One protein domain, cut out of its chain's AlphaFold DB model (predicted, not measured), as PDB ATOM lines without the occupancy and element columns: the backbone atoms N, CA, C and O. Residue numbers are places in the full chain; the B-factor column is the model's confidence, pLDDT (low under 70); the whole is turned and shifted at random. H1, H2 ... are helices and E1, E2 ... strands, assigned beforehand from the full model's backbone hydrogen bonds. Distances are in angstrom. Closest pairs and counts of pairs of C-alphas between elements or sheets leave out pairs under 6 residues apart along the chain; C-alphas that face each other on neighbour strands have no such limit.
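What this domain is: This is residues 186 to 319 of the 319 residues of an uncharacterized protein of Deltaproteobacteria bacterium RBG_16_71_12 (UniProt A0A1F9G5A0). One antiparallel sheet of nine strands is curled like part of a barrel and folded back on itself, so that E4 and E3 face E1, E2, E5, E8, E7 and E6, with E9 as the hinge. Two tiny helices, H1 and H2, sit at the E4 end of this incomplete barrel. The printed part has 134 residues, with elements in the order E1 E2 H1 H2 E3 E4 E5 E6 E7 E8 E9; the sheet's order is E1 - E2 - E5 - E8 - E7 - E6 - E9 - E4 - E3. The class is mostly strand, although under half of the residues are in named elements. The whole is compact, with a radius of gyration of the C-alphas of 13.8 A and spans of 36 by 33 by 28 A.

Where its parts are: Find C-alpha 186 at (42.910, -54.192, -24.495), where E1 (186 to 188) begins. Next come E2 (192 to 196), H1 (198 to 201), H2 (203 to 206) and E3 (210 to 214), 13.0 A long. E4 (232 to 241) starts at C-alpha 232, (47.407, -33.160, -21.595), measures 21.7 A and bends by 91 degrees at residue 238. Go on to E5 (249 to 252), E6 (262 to 268), 19.9 A, E7 (286 to 294), 22.0 A, and E8 (300 to 303). E9 (311 to 318), 18.6 A, ends at C-alpha 318, (54.543, -33.279, -22.271).

How they stand to each other: The sheet is strongly twisted, and its edge strands are E1 and E3. E1 and E2 form a hairpin; look for N 187 and O 194, 2.8 A apart. E2 pairs with E5 through N 193 and O 250, 3.0 A, and E5 with E8 through N 301 and O 251, 2.8 A. E6, E7 and E8 are a meander, each strand the antiparallel neighbour of the one before: see N 292 and O 263, 2.8 A, and N 302 and O 293, 2.9 A. E5 to E8 and E6 to E9 are Greek keys, the first strand of four being the antiparallel neighbour of the fourth. E9 pairs with E6 at N 316 and O 266, 2.7 A, and with E4 at N 234 and O 315, 2.7 A. The hairpin of E3 and E4 shows N 210 and O 237, 2.8 A. H1 only grazes the sheet with residues 200 to 201, and H2 with 204 to 206. Both are too short for an O i to N i+4 pair.

The domain as a whole: The C-alphas of Glu 204 and Glu 258 are the two farthest apart, 38.0 A. The printed part has no cut. The links E3 to E4 and E6 to E7 are long. No printed residue has pLDDT under 70.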
ATOM      1  N   ALA A 186      42.965 -55.531 -23.923       96.56
ATOM      2  CA  ALA A 186      42.910 -54.192 -24.495       96.56
ATOM      3  C   ALA A 186      41.563 -53.548 -24.134       96.56
ATOM      4  O   ALA A 186      40.511 -54.001 -24.590       96.56
ATOM      5  N   VAL A 187      41.596 -52.518 -23.291       97.38
ATOM      6  CA  VAL A 187      40.430 -51.732 -22.884       97.38
ATOM      7  C   VAL A 187      40.471 -50.404 -23.629       97.38
ATOM      8  O   VAL A 187      41.422 -49.639 -23.475       97.38
ATOM      9  N   ALA A 188      39.450 -50.154 -24.449       96.31
ATOM     10  CA  ALA A 188      39.317 -48.932 -25.236       96.31
ATOM     11  C   ALA A 188      38.351 -47.949 -24.557       96.31
ATOM     12  O   ALA A 188      37.171 -48.255 -24.346       96.31
ATOM     13  N   PHE A 189      38.873 -46.773 -24.237       96.62
ATOM     14  CA  PHE A 189      38.130 -45.574 -23.862       96.62
ATOM     15  C   PHE A 189      37.969 -44.678 -25.101       96.62
ATOM     16  O   PHE A 189      38.321 -45.090 -26.204       96.62
ATOM     17  N   GLU A 190      37.417 -43.476 -24.938       94.31
ATOM     18  CA  GLU A 190      37.141 -42.577 -26.068       94.31
ATOM     19  C   GLU A 190      38.409 -42.160 -26.837       94.31
ATOM     20  O   GLU A 190      38.417 -42.239 -28.059       94.31
ATOM     21  N   GLU A 191      39.485 -41.795 -26.128       92.81
ATOM     22  CA  GLU A 191      40.745 -41.288 -26.714       92.81
ATOM     23  C   GLU A 191      41.986 -42.086 -26.259       92.81
ATOM     24  O   GLU A 191      43.131 -41.647 -26.380       92.81
ATOM     25  N   LEU A 192      41.781 -43.257 -25.654       94.00
ATOM     26  CA  LEU A 192      42.839 -44.019 -24.990       94.00
ATOM     27  C   LEU A 192      42.599 -45.519 -25.118       94.00
ATOM     28  O   LEU A 192      41.486 -46.001 -24.923       94.00
ATOM     29  N   THR A 193      43.669 -46.286 -25.334       95.25
ATOM     30  CA  THR A 193      43.658 -47.738 -25.120       95.25
ATOM     31  C   THR A 193      44.735 -48.140 -24.119       95.25
ATOM     32  O   THR A 193      45.893 -47.740 -24.248       95.25
ATOM     33  N   VAL A 194      44.369 -48.987 -23.158       94.81
ATOM     34  CA  VAL A 194      45.292 -49.554 -22.162       94.81
ATOM     35  C   VAL A 194      45.198 -51.075 -22.186       94.81
ATOM     36  O   VAL A 194      44.098 -51.626 -22.268       94.81
ATOM     37  N   GLU A 195      46.335 -51.766 -22.104       95.81
ATOM     38  CA  GLU A 195      46.359 -53.210 -21.868       95.81
ATOM     39  C   GLU A 195      46.313 -53.496 -20.367       95.81
ATOM     40  O   GLU A 195      47.306 -53.365 -19.658       95.81
ATOM     41  N   VAL A 196      45.145 -53.898 -19.874       96.50
ATOM     42  CA  VAL A 196      44.895 -54.125 -18.449       96.50
ATOM     43  C   VAL A 196      44.837 -55.618 -18.150       96.50
ATOM     44  O   VAL A 196      44.095 -56.360 -18.793       96.50
ATOM     45  N   THR A 197      45.567 -56.060 -17.129       97.62
ATOM     46  CA  THR A 197      45.437 -57.414 -16.566       97.62
ATOM     47  C   THR A 197      44.517 -57.363 -15.344       97.62
ATOM     48  O   THR A 197      44.908 -56.758 -14.344       97.62
ATOM     49  N   PRO A 198      43.318 -57.982 -15.365       97.62
ATOM     50  CA  PRO A 198      42.359 -57.876 -14.262       97.62
ATOM     51  C   PRO A 198      42.929 -58.245 -12.885       97.62
ATOM     52  O   PRO A 198      42.690 -57.526 -11.917       97.62
ATOM     53  N   ALA A 199      43.733 -59.310 -12.790       97.12
ATOM     54  CA  ALA A 199      44.349 -59.740 -11.532       97.12
ATOM     55  C   ALA A 199      45.316 -58.703 -10.933       97.12
ATOM     56  O   ALA A 199      45.528 -58.711  -9.723       97.12
ATOM     57  N   ALA A 200      45.897 -57.818 -11.751       96.75
ATOM     58  CA  ALA A 200      46.893 -56.847 -11.299       96.75
ATOM     59  C   ALA A 200      46.286 -55.637 -10.569       96.75
ATOM     60  O   ALA A 200      46.995 -54.992  -9.805       96.75
ATOM     61  N   ILE A 201      44.994 -55.358 -10.780       96.50
ATOM     62  CA  ILE A 201      44.240 -54.279 -10.105       96.50
ATOM     63  C   ILE A 201      43.040 -54.797  -9.294       96.50
ATOM     64  O   ILE A 201      42.379 -54.040  -8.587       96.50
ATOM     65  N   GLY A 202      42.734 -56.091  -9.405       96.81
ATOM     66  CA  GLY A 202      41.553 -56.720  -8.831       96.81
ATOM     67  C   GLY A 202      40.316 -56.624  -9.733       96.81
ATOM     68  O   GLY A 202      40.021 -55.601 -10.355       96.81
ATOM     69  N   THR A 203      39.532 -57.703  -9.761       95.50
ATOM     70  CA  THR A 203      38.367 -57.855 -10.649       95.50
ATOM     71  C   THR A 203      37.282 -56.800 -10.423       95.50
ATOM     72  O   THR A 203      36.659 -56.342 -11.379       95.50
ATOM     73  N   GLU A 204      37.071 -56.364  -9.180       96.38
ATOM     74  CA  GLU A 204      36.112 -55.298  -8.864       96.38
ATOM     75  C   GLU A 204      36.553 -53.940  -9.435       96.38
ATOM     76  O   GLU A 204      35.723 -53.179  -9.936       96.38
ATOM     77  N   ALA A 205      37.857 -53.643  -9.401       96.38
ATOM     78  CA  ALA A 205      38.405 -52.426  -9.989       96.38
ATOM     79  C   ALA A 205      38.309 -52.465 -11.515       96.38
ATOM     80  O   ALA A 205      37.816 -51.514 -12.120       96.38
ATOM     81  N   TYR A 206      38.673 -53.600 -12.122       97.88
ATOM     82  CA  TYR A 206      38.564 -53.824 -13.563       97.88
ATOM     83  C   TYR A 206      37.141 -53.572 -14.095       97.88
ATOM     84  O   TYR A 206      36.960 -52.912 -15.114       97.88
ATOM     85  N   GLN A 207      36.113 -54.041 -13.381       97.38
ATOM     86  CA  GLN A 207      34.707 -53.867 -13.773       97.38
ATOM     87  C   GLN A 207      34.207 -52.419 -13.723       97.38
ATOM     88  O   GLN A 207      33.169 -52.116 -14.310       97.38
ATOM     89  N   ARG A 208      34.918 -51.536 -13.019       97.38
ATOM     90  CA  ARG A 208      34.557 -50.123 -12.855       97.38
ATOM     91  C   ARG A 208      35.493 -49.166 -13.577       97.38
ATOM     92  O   ARG A 208      35.382 -47.965 -13.348       97.38
ATOM     93  N   LEU A 209      36.393 -49.685 -14.411       98.25
ATOM     94  CA  LEU A 209      37.354 -48.862 -15.129       98.25
ATOM     95  C   LEU A 209      36.663 -47.720 -15.872       98.25
ATOM     96  O   LEU A 209      35.650 -47.907 -16.545       98.25
ATOM     97  N   ALA A 210      37.254 -46.548 -15.740       98.44
ATOM     98  CA  ALA A 210      36.891 -45.322 -16.411       98.44
ATOM     99  C   ALA A 210      38.168 -44.513 -16.645       98.44
ATOM    100  O   ALA A 210      39.104 -44.578 -15.840       98.44
ATOM    101  N   ALA A 211      38.210 -43.769 -17.743       98.19
ATOM    102  CA  ALA A 211      39.324 -42.884 -18.042       98.19
ATOM    103  C   ALA A 211      38.845 -41.666 -18.829       98.19
ATOM    104  O   ALA A 211      37.909 -41.765 -19.621       98.19
ATOM    105  N   VAL A 212      39.498 -40.529 -18.613       97.19
ATOM    106  CA  VAL A 212      39.221 -39.279 -19.327       97.19
ATOM    107  C   VAL A 212      40.523 -38.554 -19.633       97.19
ATOM    108  O   VAL A 212      41.417 -38.507 -18.785       97.19
ATOM    109  N   VAL A 213      40.628 -37.993 -20.837       96.69
ATOM    110  CA  VAL A 213      41.685 -37.042 -21.189       96.69
ATOM    111  C   VAL A 213      41.201 -35.647 -20.800       96.69
ATOM    112  O   VAL A 213      40.092 -35.239 -21.137       96.69
ATOM    113  N   VAL A 214      42.013 -34.924 -20.038       96.62
ATOM    114  CA  VAL A 214      41.686 -33.609 -19.487       96.62
ATOM    115  C   VAL A 214      42.702 -32.595 -20.013       96.62
ATOM    116  O   VAL A 214      43.896 -32.717 -19.713       96.62
ATOM    117  N   PRO A 215      42.262 -31.582 -20.777       95.88
ATOM    118  CA  PRO A 215      43.104 -30.443 -21.114       95.88
ATOM    119  C   PRO A 215      43.602 -29.736 -19.840       95.88
ATOM    120  O   PRO A 215      42.819 -29.586 -18.896       95.88
ATOM    121  N   PRO A 216      44.868 -29.284 -19.770       96.19
ATOM    122  CA  PRO A 216      45.429 -28.660 -18.568       96.19
ATOM    123  C   PRO A 216      44.614 -27.471 -18.038       96.19
ATOM    124  O   PRO A 216      44.528 -27.275 -16.830       96.19
ATOM    125  N   GLU A 217      43.977 -26.698 -18.917       94.69
ATOM    126  CA  GLU A 217      43.127 -25.555 -18.571       94.69
ATOM    127  C   GLU A 217      41.782 -25.938 -17.934       94.69
ATOM    128  O   GLU A 217      41.143 -25.099 -17.301       94.69
ATOM    129  N   LEU A 218      41.355 -27.194 -18.097       94.56
ATOM    130  CA  LEU A 218      40.157 -27.757 -17.467       94.56
ATOM    131  C   LEU A 218      40.493 -28.613 -16.241       94.56
ATOM    132  O   LEU A 218      39.591 -29.076 -15.538       94.56
ATOM    133  N   ALA A 219      41.778 -28.846 -15.980       95.06
ATOM    134  CA  ALA A 219      42.214 -29.630 -14.844       95.06
ATOM    135  C   ALA A 219      42.009 -28.867 -13.526       95.06
ATOM    136  O   ALA A 219      42.159 -27.643 -13.481       95.06
ATOM    137  N   PRO A 220      41.724 -29.573 -12.419       92.62
ATOM    138  CA  PRO A 220      41.720 -28.967 -11.096       92.62
ATOM    139  C   PRO A 220      43.048 -28.246 -10.830       92.62
ATOM    140  O   PRO A 220      44.107 -28.875 -10.834       92.62
ATOM    141  N   ALA A 221      42.995 -26.936 -10.567       92.00
ATOM    142  CA  ALA A 221      44.187 -26.092 -10.437       92.00
ATOM    143  C   ALA A 221      45.196 -26.641  -9.414       92.00
ATOM    144  O   ALA A 221      46.406 -26.601  -9.637       92.00
ATOM    145  N   CYS A 222      44.699 -27.235  -8.327       94.56
ATOM    146  CA  CYS A 222      45.531 -27.805  -7.275       94.56
ATOM    147  C   CYS A 222      46.370 -29.024  -7.699       94.56
ATOM    148  O   CYS A 222      47.371 -29.302  -7.041       94.56
ATOM    149  N   LEU A 223      46.030 -29.716  -8.796       94.94
ATOM    150  CA  LEU A 223      46.875 -30.779  -9.365       94.94
ATOM    151  C   LEU A 223      48.142 -30.229 -10.029       94.94
ATOM    152  O   LEU A 223      49.124 -30.954 -10.171       94.94
ATOM    153  N   LEU A 224      48.110 -28.972 -10.481       95.31
ATOM    154  CA  LEU A 224      49.158 -28.371 -11.308       95.31
ATOM    155  C   LEU A 224      50.080 -27.429 -10.524       95.31
ATOM    156  O   LEU A 224      51.038 -26.893 -11.082       95.31
ATOM    157  N   VAL A 225      49.833 -27.233  -9.226       91.62
ATOM    158  CA  VAL A 225      50.676 -26.388  -8.371       91.62
ATOM    159  C   VAL A 225      52.086 -26.975  -8.295       91.62
ATOM    160  O   VAL A 225      52.297 -28.070  -7.781       91.62
ATOM    161  N   GLY A 226      53.064 -26.235  -8.825       89.94
ATOM    162  CA  GLY A 226      54.466 -26.661  -8.879       89.94
ATOM    163  C   GLY A 226      54.775 -27.731  -9.935       89.94
ATOM    164  O   GLY A 226      55.918 -28.180 -10.015       89.94
ATOM    165  N   ALA A 227      53.794 -28.130 -10.748       94.75
ATOM    166  CA  ALA A 227      53.988 -29.096 -11.820       94.75
ATOM    167  C   ALA A 227      54.659 -28.454 -13.055       94.75
ATOM    168  O   ALA A 227      54.552 -27.241 -13.269       94.75
ATOM    169  N   PRO A 228      55.335 -29.250 -13.906       95.19
ATOM    170  CA  PRO A 228      55.675 -28.831 -15.262       95.19
ATOM    171  C   PRO A 228      54.437 -28.397 -16.060       95.19
ATOM    172  O   PRO A 228      53.313 -28.795 -15.767       95.19
ATOM    173  N   ALA A 229      54.655 -27.622 -17.124       96.75
ATOM    174  CA  ALA A 229      53.611 -27.396 -18.115       96.75
ATOM    175  C   ALA A 229      53.381 -28.695 -18.902       96.75
ATOM    176  O   ALA A 229      54.294 -29.179 -19.573       96.75
ATOM    177  N   PHE A 230      52.177 -29.248 -18.791       97.88
ATOM    178  CA  PHE A 230      51.745 -30.436 -19.521       97.88
ATOM    179  C   PHE A 230      50.917 -30.040 -20.746       97.88
ATOM    180  O   PHE A 230      50.282 -28.989 -20.741       97.88
ATOM    181  N   ASP A 231      50.924 -30.875 -21.784       97.69
ATOM    182  CA  ASP A 231      50.065 -30.721 -22.965       97.69
ATOM    183  C   ASP A 231      48.694 -31.388 -22.750       97.69
ATOM    184  O   ASP A 231      47.688 -30.906 -23.265       97.69
ATOM    185  N   ALA A 232      48.643 -32.481 -21.981       97.31
ATOM    186  CA  ALA A 232      47.407 -33.160 -21.595       97.31
ATOM    187  C   ALA A 232      47.571 -33.960 -20.306       97.31
ATOM    188  O   ALA A 232      48.676 -34.378 -19.947       97.31
ATOM    189  N   LEU A 233      46.447 -34.212 -19.646       98.00
ATOM    190  CA  LEU A 233      46.336 -35.089 -18.490       98.00
ATOM    191  C   LEU A 233      45.400 -36.245 -18.827       98.00
ATOM    192  O   LEU A 233      44.480 -36.101 -19.623       98.00
ATOM    193  N   ILE A 234      45.617 -37.388 -18.202       98.25
ATOM    194  CA  ILE A 234      44.774 -38.570 -18.316       98.25
ATOM    195  C   ILE A 234      44.476 -39.031 -16.901       98.25
ATOM    196  O   ILE A 234      45.394 -39.286 -16.123       98.25
ATOM    197  N   ALA A 235      43.195 -39.121 -16.571       98.00
ATOM    198  CA  ALA A 235      42.735 -39.471 -15.240       98.00
ATOM    199  C   ALA A 235      41.974 -40.796 -15.275       98.00
ATOM    200  O   ALA A 235      41.069 -40.970 -16.092       98.00
ATOM    201  N   PHE A 236      42.324 -41.714 -14.378       98.25
ATOM    202  CA  PHE A 236      41.752 -43.053 -14.273       98.25
ATOM    203  C   PHE A 236      40.895 -43.200 -13.010       98.25
ATOM    204  O   PHE A 236      41.207 -42.651 -11.952       98.25
ATOM    205  N   SER A 237      39.827 -43.989 -13.108       97.94
ATOM    206  CA  SER A 237      39.040 -44.458 -11.967       97.94
ATOM    207  C   SER A 237      38.710 -45.952 -12.121       97.94
ATOM    208  O   SER A 237      38.468 -46.396 -13.241       97.94
ATOM    209  N   PRO A 238      38.680 -46.746 -11.035       97.56
ATOM    210  CA  PRO A 238      39.129 -46.373  -9.697       97.56
ATOM    211  C   PRO A 238      40.649 -46.184  -9.645       97.56
ATOM    212  O   PRO A 238      41.384 -46.668 -10.502       97.56
ATOM    213  N   GLU A 239      41.108 -45.496  -8.604       96.75
ATOM    214  CA  GLU A 239      42.526 -45.477  -8.261       96.75
ATOM    215  C   GLU A 239      42.989 -46.885  -7.852       96.75
ATOM    216  O   GLU A 239      42.324 -47.533  -7.035       96.75
ATOM    217  N   ALA A 240      44.112 -47.349  -8.400       96.38
ATOM    218  CA  ALA A 240      44.674 -48.663  -8.092       96.38
ATOM    219  C   ALA A 240      46.196 -48.690  -8.280       96.38
ATOM    220  O   ALA A 240      46.710 -48.110  -9.231       96.38
ATOM    221  N   ASP A 241      46.901 -49.418  -7.417       95.00
ATOM    222  CA  ASP A 241      48.275 -49.849  -7.696       95.00
ATOM    223  C   ASP A 241      48.250 -50.976  -8.740       95.00
ATOM    224  O   ASP A 241      47.321 -51.793  -8.743       95.00
ATOM    225  N   VAL A 242      49.234 -51.024  -9.640       95.62
ATOM    226  CA  VAL A 242      49.332 -52.087 -10.649       95.62
ATOM    227  C   VAL A 242      50.407 -53.076 -10.228       95.62
ATOM    228  O   VAL A 242      51.603 -52.819 -10.342       95.62
ATOM    229  N   ALA A 243      49.986 -54.266  -9.801       92.62
ATOM    230  CA  ALA A 243      50.935 -55.307  -9.440       92.62
ATOM    231  C   ALA A 243      51.760 -55.776 -10.659       92.62
ATOM    232  O   ALA A 243      51.209 -56.185 -11.683       92.62
ATOM    233  N   GLY A 244      53.087 -55.811 -10.514       91.69
ATOM    234  CA  GLY A 244      54.006 -56.340 -11.526       91.69
ATOM    235  C   GLY A 244      54.714 -55.244 -12.321       91.69
ATOM    236  O   GLY A 244      55.203 -54.291 -11.738       91.69
ATOM    237  N   ALA A 245      54.819 -55.421 -13.641       90.00
ATOM    238  CA  ALA A 245      55.580 -54.541 -14.538       90.00
ATOM    239  C   ALA A 245      54.757 -53.359 -15.096       90.00
ATOM    240  O   ALA A 245      55.100 -52.818 -16.141       90.00
ATOM    241  N   GLY A 246      53.627 -53.025 -14.465       94.31
ATOM    242  CA  GLY A 246      52.697 -52.011 -14.956       94.31
ATOM    243  C   GLY A 246      51.873 -52.420 -16.188       94.31
ATOM    244  O   GLY A 246      51.898 -53.568 -16.642       94.31
ATOM    245  N   PHE A 247      51.117 -51.461 -16.732       94.94
ATOM    246  CA  PHE A 247      50.311 -51.638 -17.946       94.94
ATOM    247  C   PHE A 247      50.878 -50.892 -19.159       94.94
ATOM    248  O   PHE A 247      51.049 -49.670 -19.095       94.94
ATOM    249  N   PRO A 248      51.107 -51.574 -20.296       94.19
ATOM    250  CA  PRO A 248      51.318 -50.907 -21.574       94.19
ATOM    251  C   PRO A 248      50.100 -50.062 -21.956       94.19
ATOM    252  O   PRO A 248      48.949 -50.446 -21.722       94.19
ATOM    253  N   PHE A 249      50.341 -48.916 -22.587       94.31
ATOM    254  CA  PHE A 249      49.271 -48.027 -23.022       94.31
ATOM    255  C   PHE A 249      49.647 -47.254 -24.282       94.31
ATOM    256  O   PHE A 249      50.824 -47.058 -24.597       94.31
ATOM    257  N   ALA A 250      48.618 -46.801 -24.992       94.44
ATOM    258  CA  ALA A 250      48.762 -45.876 -26.099       94.44
ATOM    259  C   ALA A 250      47.543 -44.950 -26.175       94.44
ATOM    260  O   ALA A 250      46.393 -45.393 -26.093       94.44
ATOM    261  N   VAL A 251      47.818 -43.662 -26.342       94.44
ATOM    262  CA  VAL A 251      46.826 -42.580 -26.389       94.44
ATOM    263  C   VAL A 251      46.596 -42.199 -27.843       94.44
ATOM    264  O   VAL A 251      47.547 -42.203 -28.628       94.44
ATOM    265  N   ASP A 252      45.371 -41.866 -28.223       94.56
ATOM    266  CA  ASP A 252      45.135 -41.273 -29.534       94.56
ATOM    267  C   ASP A 252      45.771 -39.877 -29.581       94.56
ATOM    268  O   ASP A 252      45.726 -39.111 -28.618       94.56
ATOM    269  N   ASN A 253      46.421 -39.538 -30.692       95.25
ATOM    270  CA  ASN A 253      47.151 -38.278 -30.831       95.25
ATOM    271  C   ASN A 253      46.208 -37.111 -31.187       95.25
ATOM    272  O   ASN A 253      46.372 -36.433 -32.204       95.25
ATOM    273  N   THR A 254      45.195 -36.873 -30.353       92.75
ATOM    274  CA  THR A 254      44.206 -35.798 -30.554       92.75
ATOM    275  C   THR A 254      44.805 -34.403 -30.350       92.75
ATOM    276  O   THR A 254      44.284 -33.416 -30.868       92.75
ATOM    277  N   LEU A 255      45.970 -34.332 -29.699       91.50
ATOM    278  CA  LEU A 255      46.764 -33.117 -29.483       91.50
ATOM    279  C   LEU A 255      47.532 -32.655 -30.732       91.50
ATOM    280  O   LEU A 255      48.102 -31.563 -30.733       91.50
ATOM    281  N   GLY A 256      47.566 -33.471 -31.792       94.81
ATOM    282  CA  GLY A 256      48.217 -33.116 -33.052       94.81
ATOM    283  C   GLY A 256      49.739 -33.034 -32.947       94.81
ATOM    284  O   GLY A 256      50.357 -32.161 -33.556       94.81
ATOM    285  N   PHE A 257      50.361 -33.911 -32.156       96.56
ATOM    286  CA  PHE A 257      51.815 -34.032 -32.141       96.56
ATOM    287  C   PHE A 257      52.331 -34.556 -33.487       96.56
ATOM    288  O   PHE A 257      51.684 -35.372 -34.142       96.56
ATOM    289  N   GLU A 258      53.508 -34.100 -33.907       98.00
ATOM    290  CA  GLU A 258      54.091 -34.521 -35.184       98.00
ATOM    291  C   GLU A 258      54.494 -36.009 -35.154       98.00
ATOM    292  O   GLU A 258      54.984 -36.483 -34.122       98.00
ATOM    293  N   PRO A 259      54.355 -36.760 -36.265       98.31
ATOM    294  CA  PRO A 259      54.840 -38.136 -36.351       98.31
ATOM    295  C   PRO A 259      56.314 -38.260 -35.942       98.31
ATOM    296  O   PRO A 259      57.171 -37.507 -36.408       98.31
ATOM    297  N   GLY A 260      56.621 -39.230 -35.079       98.00
ATOM    298  CA  GLY A 260      57.962 -39.432 -34.527       98.00
ATOM    299  C   GLY A 260      58.376 -38.441 -33.435       98.00
ATOM    300  O   GLY A 260      59.514 -38.520 -32.971       98.00
ATOM    301  N   ALA A 261      57.501 -37.522 -33.008       98.19
ATOM    302  CA  ALA A 261      57.791 -36.657 -31.870       98.19
ATOM    303  C   ALA A 261      57.972 -37.476 -30.582       98.19
ATOM    304  O   ALA A 261      57.306 -38.492 -30.367       98.19
ATOM    305  N   HIS A 262      58.875 -37.003 -29.726       97.88
ATOM    306  CA  HIS A 262      59.069 -37.528 -28.381       97.88
ATOM    307  C   HIS A 262      58.096 -36.852 -27.417       97.88
ATOM    308  O   HIS A 262      57.873 -35.648 -27.511       97.88
ATOM    309  N   VAL A 263      57.532 -37.638 -26.502       98.19
ATOM    310  CA  VAL A 263      56.611 -37.162 -25.464       98.19
ATOM    311  C   VAL A 263      57.093 -37.702 -24.119       98.19
ATOM    312  O   VAL A 263      57.207 -38.914 -23.943       98.19
ATOM    313  N   GLU A 264      57.407 -36.824 -23.175       98.38
ATOM    314  CA  GLU A 264      57.631 -37.163 -21.772       98.38
ATOM    315  C   GLU A 264      56.311 -37.605 -21.130       98.38
ATOM    316  O   GLU A 264      55.261 -36.977 -21.298       98.38
ATOM    317  N   LEU A 265      56.375 -38.701 -20.378       98.25
ATOM    318  CA  LEU A 265      55.256 -39.247 -19.623       98.25
ATOM    319  C   LEU A 265      55.510 -39.011 -18.139       98.25
ATOM    320  O   LEU A 265      56.556 -39.410 -17.628       98.25
ATOM    321  N   HIS A 266      54.555 -38.408 -17.440       98.44
ATOM    322  CA  HIS A 266      54.636 -38.181 -15.998       98.44
ATOM    323  C   HIS A 266      53.486 -38.859 -15.270       98.44
ATOM    324  O   HIS A 266      52.352 -38.771 -15.715       98.44
ATOM    325  N   VAL A 267      53.752 -39.485 -14.128       97.94
ATOM    326  CA  VAL A 267      52.719 -40.067 -13.261       97.94
ATOM    327  C   VAL A 267      52.610 -39.259 -11.972       97.94
ATOM    328  O   VAL A 267      53.629 -38.822 -11.431       97.94
ATOM    329  N   GLN A 268      51.391 -39.034 -11.486       97.62
ATOM    330  CA  GLN A 268      51.173 -38.440 -10.170       97.62
ATOM    331  C   GLN A 268      51.128 -39.533  -9.100       97.62
ATOM    332  O   GLN A 268      50.455 -40.550  -9.276       97.62
ATOM    333  N   GLY A 269      51.797 -39.318  -7.968       96.44
ATOM    334  CA  GLY A 269      51.733 -40.243  -6.840       96.44
ATOM    335  C   GLY A 269      50.339 -40.300  -6.216       96.44
ATOM    336  O   GLY A 269      49.772 -39.269  -5.844       96.44
ATOM    337  N   GLY A 270      49.816 -41.520  -6.089       94.25
ATOM    338  CA  GLY A 270      48.539 -41.843  -5.454       94.25
ATOM    339  C   GLY A 270      48.688 -42.532  -4.093       94.25
ATOM    340  O   GLY A 270      49.678 -42.349  -3.385       94.25
ATOM    341  N   LEU A 271      47.694 -43.331  -3.699       88.06
ATOM    342  CA  LEU A 271      47.640 -44.006  -2.399       88.06
ATOM    343  C   LEU A 271      48.843 -44.933  -2.215       88.06
ATOM    344  O   LEU A 271      49.501 -44.881  -1.175       88.06
ATOM    345  N   GLU A 272      49.087 -45.737  -3.245       89.62
ATOM    346  CA  GLU A 272      50.156 -46.713  -3.393       89.62
ATOM    347  C   GLU A 272      50.540 -46.657  -4.877       89.62
ATOM    348  O   GLU A 272      49.805 -47.149  -5.727       89.62
ATOM    349  N   CYS A 273      51.605 -45.924  -5.205       96.00
ATOM    350  CA  CYS A 273      52.123 -45.854  -6.569       96.00
ATOM    351  C   CYS A 273      53.642 -45.958  -6.511       96.00
ATOM    352  O   CYS A 273      54.316 -45.072  -5.975       96.00
ATOM    353  N   SER A 274      54.168 -47.055  -7.045       96.31
ATOM    354  CA  SER A 274      55.599 -47.354  -7.025       96.31
ATOM    355  C   SER A 274      56.112 -47.540  -8.438       96.31
ATOM    356  O   SER A 274      55.482 -48.223  -9.233       96.31
ATOM    357  N   LEU A 275      57.269 -46.970  -8.746       94.81
ATOM    358  CA  LEU A 275      57.956 -47.241 -10.004       94.81
ATOM    359  C   LEU A 275      58.507 -48.677 -10.017       94.81
ATOM    360  O   LEU A 275      58.613 -49.323  -8.973       94.81
ATOM    361  N   ASP A 276      58.936 -49.149 -11.189       91.69
ATOM    362  CA  ASP A 276      59.483 -50.503 -11.386       91.69
ATOM    363  C   ASP A 276      60.702 -50.821 -10.495       91.69
ATOM    364  O   ASP A 276      60.983 -51.985 -10.202       91.69
ATOM    365  N   ASP A 277      61.436 -49.797 -10.049       92.81
ATOM    366  CA  ASP A 277      62.574 -49.934  -9.133       92.81
ATOM    367  C   ASP A 277      62.172 -49.957  -7.643       92.81
ATOM    368  O   ASP A 277      63.034 -50.052  -6.763       92.81
ATOM    369  N   GLY A 278      60.870 -49.897  -7.353       93.31
ATOM    370  CA  GLY A 278      60.295 -49.849  -6.012       93.31
ATOM    371  C   GLY A 278      60.255 -48.451  -5.390       93.31
ATOM    372  O   GLY A 278      59.820 -48.314  -4.242       93.31
ATOM    373  N   THR A 279      60.693 -47.412  -6.104       94.88
ATOM    374  CA  THR A 279      60.607 -46.028  -5.627       94.88
ATOM    375  C   THR A 279      59.146 -45.614  -5.505       94.88
ATOM    376  O   THR A 279      58.404 -45.608  -6.483       94.88
ATOM    377  N   GLN A 280      58.739 -45.236  -4.295       95.12
ATOM    378  CA  GLN A 280      57.415 -44.672  -4.039       95.12
ATOM    379  C   GLN A 280      57.326 -43.260  -4.613       95.12
ATOM    380  O   GLN A 280      58.180 -42.415  -4.328       95.12
ATOM    381  N   VAL A 281      56.271 -42.993  -5.375       95.44
ATOM    382  CA  VAL A 281      55.957 -41.642  -5.838       95.44
ATOM    383  C   VAL A 281      55.188 -40.919  -4.735       95.44
ATOM    384  O   VAL A 281      54.157 -41.395  -4.264       95.44
ATOM    385  N   GLU A 282      55.692 -39.766  -4.297       93.81
ATOM    386  CA  GLU A 282      55.041 -38.984  -3.244       93.81
ATOM    387  C   GLU A 282      53.617 -38.561  -3.649       93.81
ATOM    388  O   GLU A 282      53.369 -38.139  -4.777       93.81
ATOM    389  N   LYS A 283      52.675 -38.650  -2.702       93.88
ATOM    390  CA  LYS A 283      51.260 -38.309  -2.902       93.88
ATOM    391  C   LYS A 283      51.088 -36.886  -3.426       93.88
ATOM    392  O   LYS A 283      51.440 -35.926  -2.743       93.88
ATOM    393  N   GLY A 284      50.478 -36.762  -4.601       93.94
ATOM    394  CA  GLY A 284      50.258 -35.489  -5.288       93.94
ATOM    395  C   GLY A 284      51.465 -34.951  -6.049       93.94
ATOM    396  O   GLY A 284      51.299 -34.025  -6.842       93.94
ATOM    397  N   ALA A 285      52.652 -35.538  -5.877       95.06
ATOM    398  CA  ALA A 285      53.834 -35.155  -6.631       95.06
ATOM    399  C   ALA A 285      53.823 -35.796  -8.024       95.06
ATOM    400  O   ALA A 285      53.434 -36.952  -8.192       95.06
ATOM    401  N   TRP A 286      54.297 -35.045  -9.014       97.25
ATOM    402  CA  TRP A 286      54.510 -35.537 -10.370       97.25
ATOM    403  C   TRP A 286      55.919 -36.100 -10.523       97.25
ATOM    404  O   TRP A 286      56.899 -35.445 -10.165       97.25
ATOM    405  N   HIS A 287      56.028 -37.288 -11.107       97.62
ATOM    406  CA  HIS A 287      57.299 -37.949 -11.377       97.62
ATOM    407  C   HIS A 287      57.433 -38.277 -12.860       97.62
ATOM    408  O   HIS A 287      56.452 -38.658 -13.492       97.62
ATOM    409  N   LEU A 288      58.636 -38.128 -13.424       97.44
ATOM    410  CA  LEU A 288      58.914 -38.560 -14.794       97.44
ATOM    411  C   LEU A 288      58.868 -40.089 -14.842       97.44
ATOM    412  O   LEU A 288      59.735 -40.754 -14.284       97.44
ATOM    413  N   LEU A 289      57.858 -40.631 -15.509       97.38
ATOM    414  CA  LEU A 289      57.668 -42.066 -15.674       97.38
ATOM    415  C   LEU A 289      58.550 -42.620 -16.800       97.38
ATOM    416  O   LEU A 289      59.102 -43.710 -16.688       97.38
ATOM    417  N   GLY A 290      58.679 -41.878 -17.899       96.94
ATOM    418  CA  GLY A 290      59.436 -42.326 -19.063       96.94
ATOM    419  C   GLY A 290      59.125 -41.515 -20.310       96.94
ATOM    420  O   GLY A 290      58.788 -40.334 -20.229       96.94
ATOM    421  N   ALA A 291      59.245 -42.156 -21.470       97.31
ATOM    422  CA  ALA A 291      59.024 -41.520 -22.760       97.31
ATOM    423  C   ALA A 291      58.070 -42.339 -23.636       97.31
ATOM    424  O   ALA A 291      58.024 -43.569 -23.578       97.31
ATOM    425  N   ALA A 292      57.352 -41.631 -24.492       97.62
ATOM    426  CA  ALA A 292      56.555 -42.155 -25.581       97.62
ATOM    427  C   ALA A 292      57.034 -41.574 -26.917       97.62
ATOM    428  O   ALA A 292      57.780 -40.590 -26.969       97.62
ATOM    429  N   THR A 293      56.620 -42.210 -28.008       98.19
ATOM    430  CA  THR A 293      56.845 -41.717 -29.371       98.19
ATOM    431  C   THR A 293      55.523 -41.663 -30.116       98.19
ATOM    432  O   THR A 293      54.703 -42.573 -30.002       98.19
ATOM    433  N   VAL A 294      55.314 -40.603 -30.890       98.00
ATOM    434  CA  VAL A 294      54.174 -40.536 -31.805       98.00
ATOM    435  C   VAL A 294      54.401 -41.513 -32.958       98.00
ATOM    436  O   VAL A 294      55.458 -41.483 -33.594       98.00
ATOM    437  N   SER A 295      53.420 -42.364 -33.242       97.75
ATOM    438  CA  SER A 295      53.460 -43.354 -34.317       97.75
ATOM    439  C   SER A 295      53.793 -42.717 -35.675       97.75
ATOM    440  O   SER A 295      53.577 -41.528 -35.917       97.75
ATOM    441  N   ALA A 296      54.336 -43.514 -36.599       97.88
ATOM    442  CA  ALA A 296      54.809 -43.017 -37.896       97.88
ATOM    443  C   ALA A 296      53.693 -42.426 -38.784       97.88
ATOM    444  O   ALA A 296      53.973 -41.605 -39.656       97.88
ATOM    445  N   ASP A 297      52.446 -42.844 -38.574       97.62
ATOM    446  CA  ASP A 297      51.253 -42.293 -39.227       97.62
ATOM    447  C   ASP A 297      50.647 -41.091 -38.480       97.62
ATOM    448  O   ASP A 297      49.677 -40.505 -38.955       97.62
ATOM    449  N   GLY A 298      51.219 -40.710 -37.333       97.25
ATOM    450  CA  GLY A 298      50.744 -39.610 -36.499       97.25
ATOM    451  C   GLY A 298      49.491 -39.925 -35.690       97.25
ATOM    452  O   GLY A 298      48.956 -39.017 -35.063       97.25
ATOM    453  N   ALA A 299      48.993 -41.164 -35.706       97.06
ATOM    454  CA  ALA A 299      47.701 -41.494 -35.114       97.06
ATOM    455  C   ALA A 299      47.738 -41.637 -33.585       97.06
ATOM    456  O   ALA A 299      46.731 -41.367 -32.932       97.06
ATOM    457  N   ARG A 300      48.862 -42.075 -33.001       97.12
ATOM    458  CA  ARG A 300      48.926 -42.473 -31.586       97.12
ATOM    459  C   ARG A 300      50.209 -42.031 -30.905       97.12
ATOM    460  O   ARG A 300      51.255 -41.961 -31.535       97.12
ATOM    461  N   VAL A 301      50.133 -41.794 -29.603       97.12
ATOM    462  CA  VAL A 301      51.278 -41.662 -28.699       97.12
ATOM    463  C   VAL A 301      51.496 -43.018 -28.033       97.12
ATOM    464  O   VAL A 301      50.674 -43.456 -27.229       97.12
ATOM    465  N   GLU A 302      52.583 -43.699 -28.388       96.94
ATOM    466  CA  GLU A 302      52.891 -45.055 -27.927       96.94
ATOM    467  C   GLU A 302      53.986 -45.008 -26.862       96.94
ATOM    468  O   GLU A 302      55.095 -44.522 -27.117       96.94
ATOM    469  N   ALA A 303      53.684 -45.505 -25.658       95.69
ATOM    470  CA  ALA A 303      54.685 -45.634 -24.608       95.69
ATOM    471  C   ALA A 303      55.834 -46.541 -25.076       95.69
ATOM    472  O   ALA A 303      55.611 -47.563 -25.733       95.69
ATOM    473  N   ALA A 304      57.077 -46.173 -24.753       94.50
ATOM    474  CA  ALA A 304      58.218 -47.032 -25.043       94.50
ATOM    475  C   ALA A 304      58.059 -48.389 -24.336       94.50
ATOM    476  O   ALA A 304      57.472 -48.474 -23.265       94.50
ATOM    477  N   SER A 305      58.645 -49.460 -24.876       89.94
ATOM    478  CA  SER A 305      58.487 -50.815 -24.315       89.94
ATOM    479  C   SER A 305      58.994 -50.984 -22.875       89.94
ATOM    480  O   SER A 305      58.688 -51.984 -22.237       89.94
ATOM    481  N   ALA A 306      59.821 -50.052 -22.394       92.44
ATOM    482  CA  ALA A 306      60.326 -50.001 -21.021       92.44
ATOM    483  C   ALA A 306      59.521 -49.038 -20.125       92.44
ATOM    484  O   ALA A 306      59.952 -48.730 -19.021       92.44
ATOM    485  N   THR A 307      58.401 -48.508 -20.616       95.25
ATOM    486  CA  THR A 307      57.548 -47.554 -19.914       95.25
ATOM    487  C   THR A 307      56.135 -48.115 -19.854       95.25
ATOM    488  O   THR A 307      55.462 -48.263 -20.871       95.25
ATOM    489  N   ALA A 308      55.685 -48.418 -18.645       95.88
ATOM    490  CA  ALA A 308      54.357 -48.936 -18.364       95.88
ATOM    491  C   ALA A 308      53.725 -48.127 -17.227       95.88
ATOM    492  O   ALA A 308      54.435 -47.484 -16.458       95.88
ATOM    493  N   LEU A 309      52.395 -48.129 -17.130       96.88
ATOM    494  CA  LEU A 309      51.671 -47.462 -16.048       96.88
ATOM    495  C   LEU A 309      51.836 -48.247 -14.740       96.88
ATOM    496  O   LEU A 309      51.300 -49.355 -14.663       96.88
ATOM    497  N   PRO A 310      52.512 -47.694 -13.717       97.38
ATOM    498  CA  PRO A 310      52.706 -48.381 -12.442       97.38
ATOM    499  C   PRO A 310      51.458 -48.336 -11.555       97.38
ATOM    500  O   PRO A 310      51.286 -49.151 -10.660       97.38
ATOM    501  N   CYS A 311      50.581 -47.364 -11.788       97.50
ATOM    502  CA  CYS A 311      49.361 -47.158 -11.031       97.50
ATOM    503  C   CYS A 311      48.294 -46.525 -11.937       97.50
ATOM    504  O   CYS A 311      48.602 -45.831 -12.911       97.50
ATOM    505  N   LEU A 312      47.025 -46.770 -11.619       97.50
ATOM    506  CA  LEU A 312      45.876 -46.075 -12.183       97.50
ATOM    507  C   LEU A 312      45.563 -44.873 -11.290       97.50
ATOM    508  O   LEU A 312      45.184 -45.030 -10.131       97.50
ATOM    509  N   GLY A 313      45.736 -43.674 -11.834       97.31
ATOM    510  CA  GLY A 313      45.537 -42.407 -11.135       97.31
ATOM    511  C   GLY A 313      45.581 -41.264 -12.137       97.31
ATOM    512  O   GLY A 313      44.710 -41.182 -12.997       97.31
ATOM    513  N   TRP A 314      46.614 -40.426 -12.070       98.12
ATOM    514  CA  TRP A 314      46.854 -39.376 -13.061       98.12
ATOM    515  C   TRP A 314      48.152 -39.617 -13.828       98.12
ATOM    516  O   TRP A 314      49.201 -39.880 -13.241       98.12
ATOM    517  N   LEU A 315      48.070 -39.485 -15.146       98.19
ATOM    518  CA  LEU A 315      49.184 -39.467 -16.088       98.19
ATOM    519  C   LEU A 315      49.173 -38.109 -16.805       98.19
ATOM    520  O   LEU A 315      48.107 -37.566 -17.078       98.19
ATOM    521  N   ALA A 316      50.334 -37.561 -17.137       98.19
ATOM    522  CA  ALA A 316      50.464 -36.364 -17.952       98.19
ATOM    523  C   ALA A 316      51.391 -36.606 -19.144       98.19
ATOM    524  O   ALA A 316      52.352 -37.375 -19.052       98.19
ATOM    525  N   LEU A 317      51.089 -35.934 -20.250       98.25
ATOM    526  CA  LEU A 317      51.883 -35.918 -21.474       98.25
ATOM    527  C   LEU A 317      52.521 -34.539 -21.624       98.25
ATOM    528  O   LEU A 317      51.861 -33.517 -21.411       98.25
ATOM    529  N   ARG A 318      53.791 -34.510 -22.020       97.62
ATOM    530  CA  ARG A 318      54.543 -33.279 -22.271       97.62
ATOM    531  C   ARG A 318      55.488 -33.445 -23.454       97.62
ATOM    532  O   ARG A 318      56.185 -34.447 -23.534       97.62
ATOM    533  N   ARG A 319      55.525 -32.476 -24.358       94.94
ATOM    534  CA  ARG A 319      56.510 -32.403 -25.447       94.94
ATOM    535  C   ARG A 319      57.850 -31.808 -25.027       94.94
ATOM    536  O   ARG A 319      57.869 -30.923 -24.140       94.94
TER     537      ARG A 319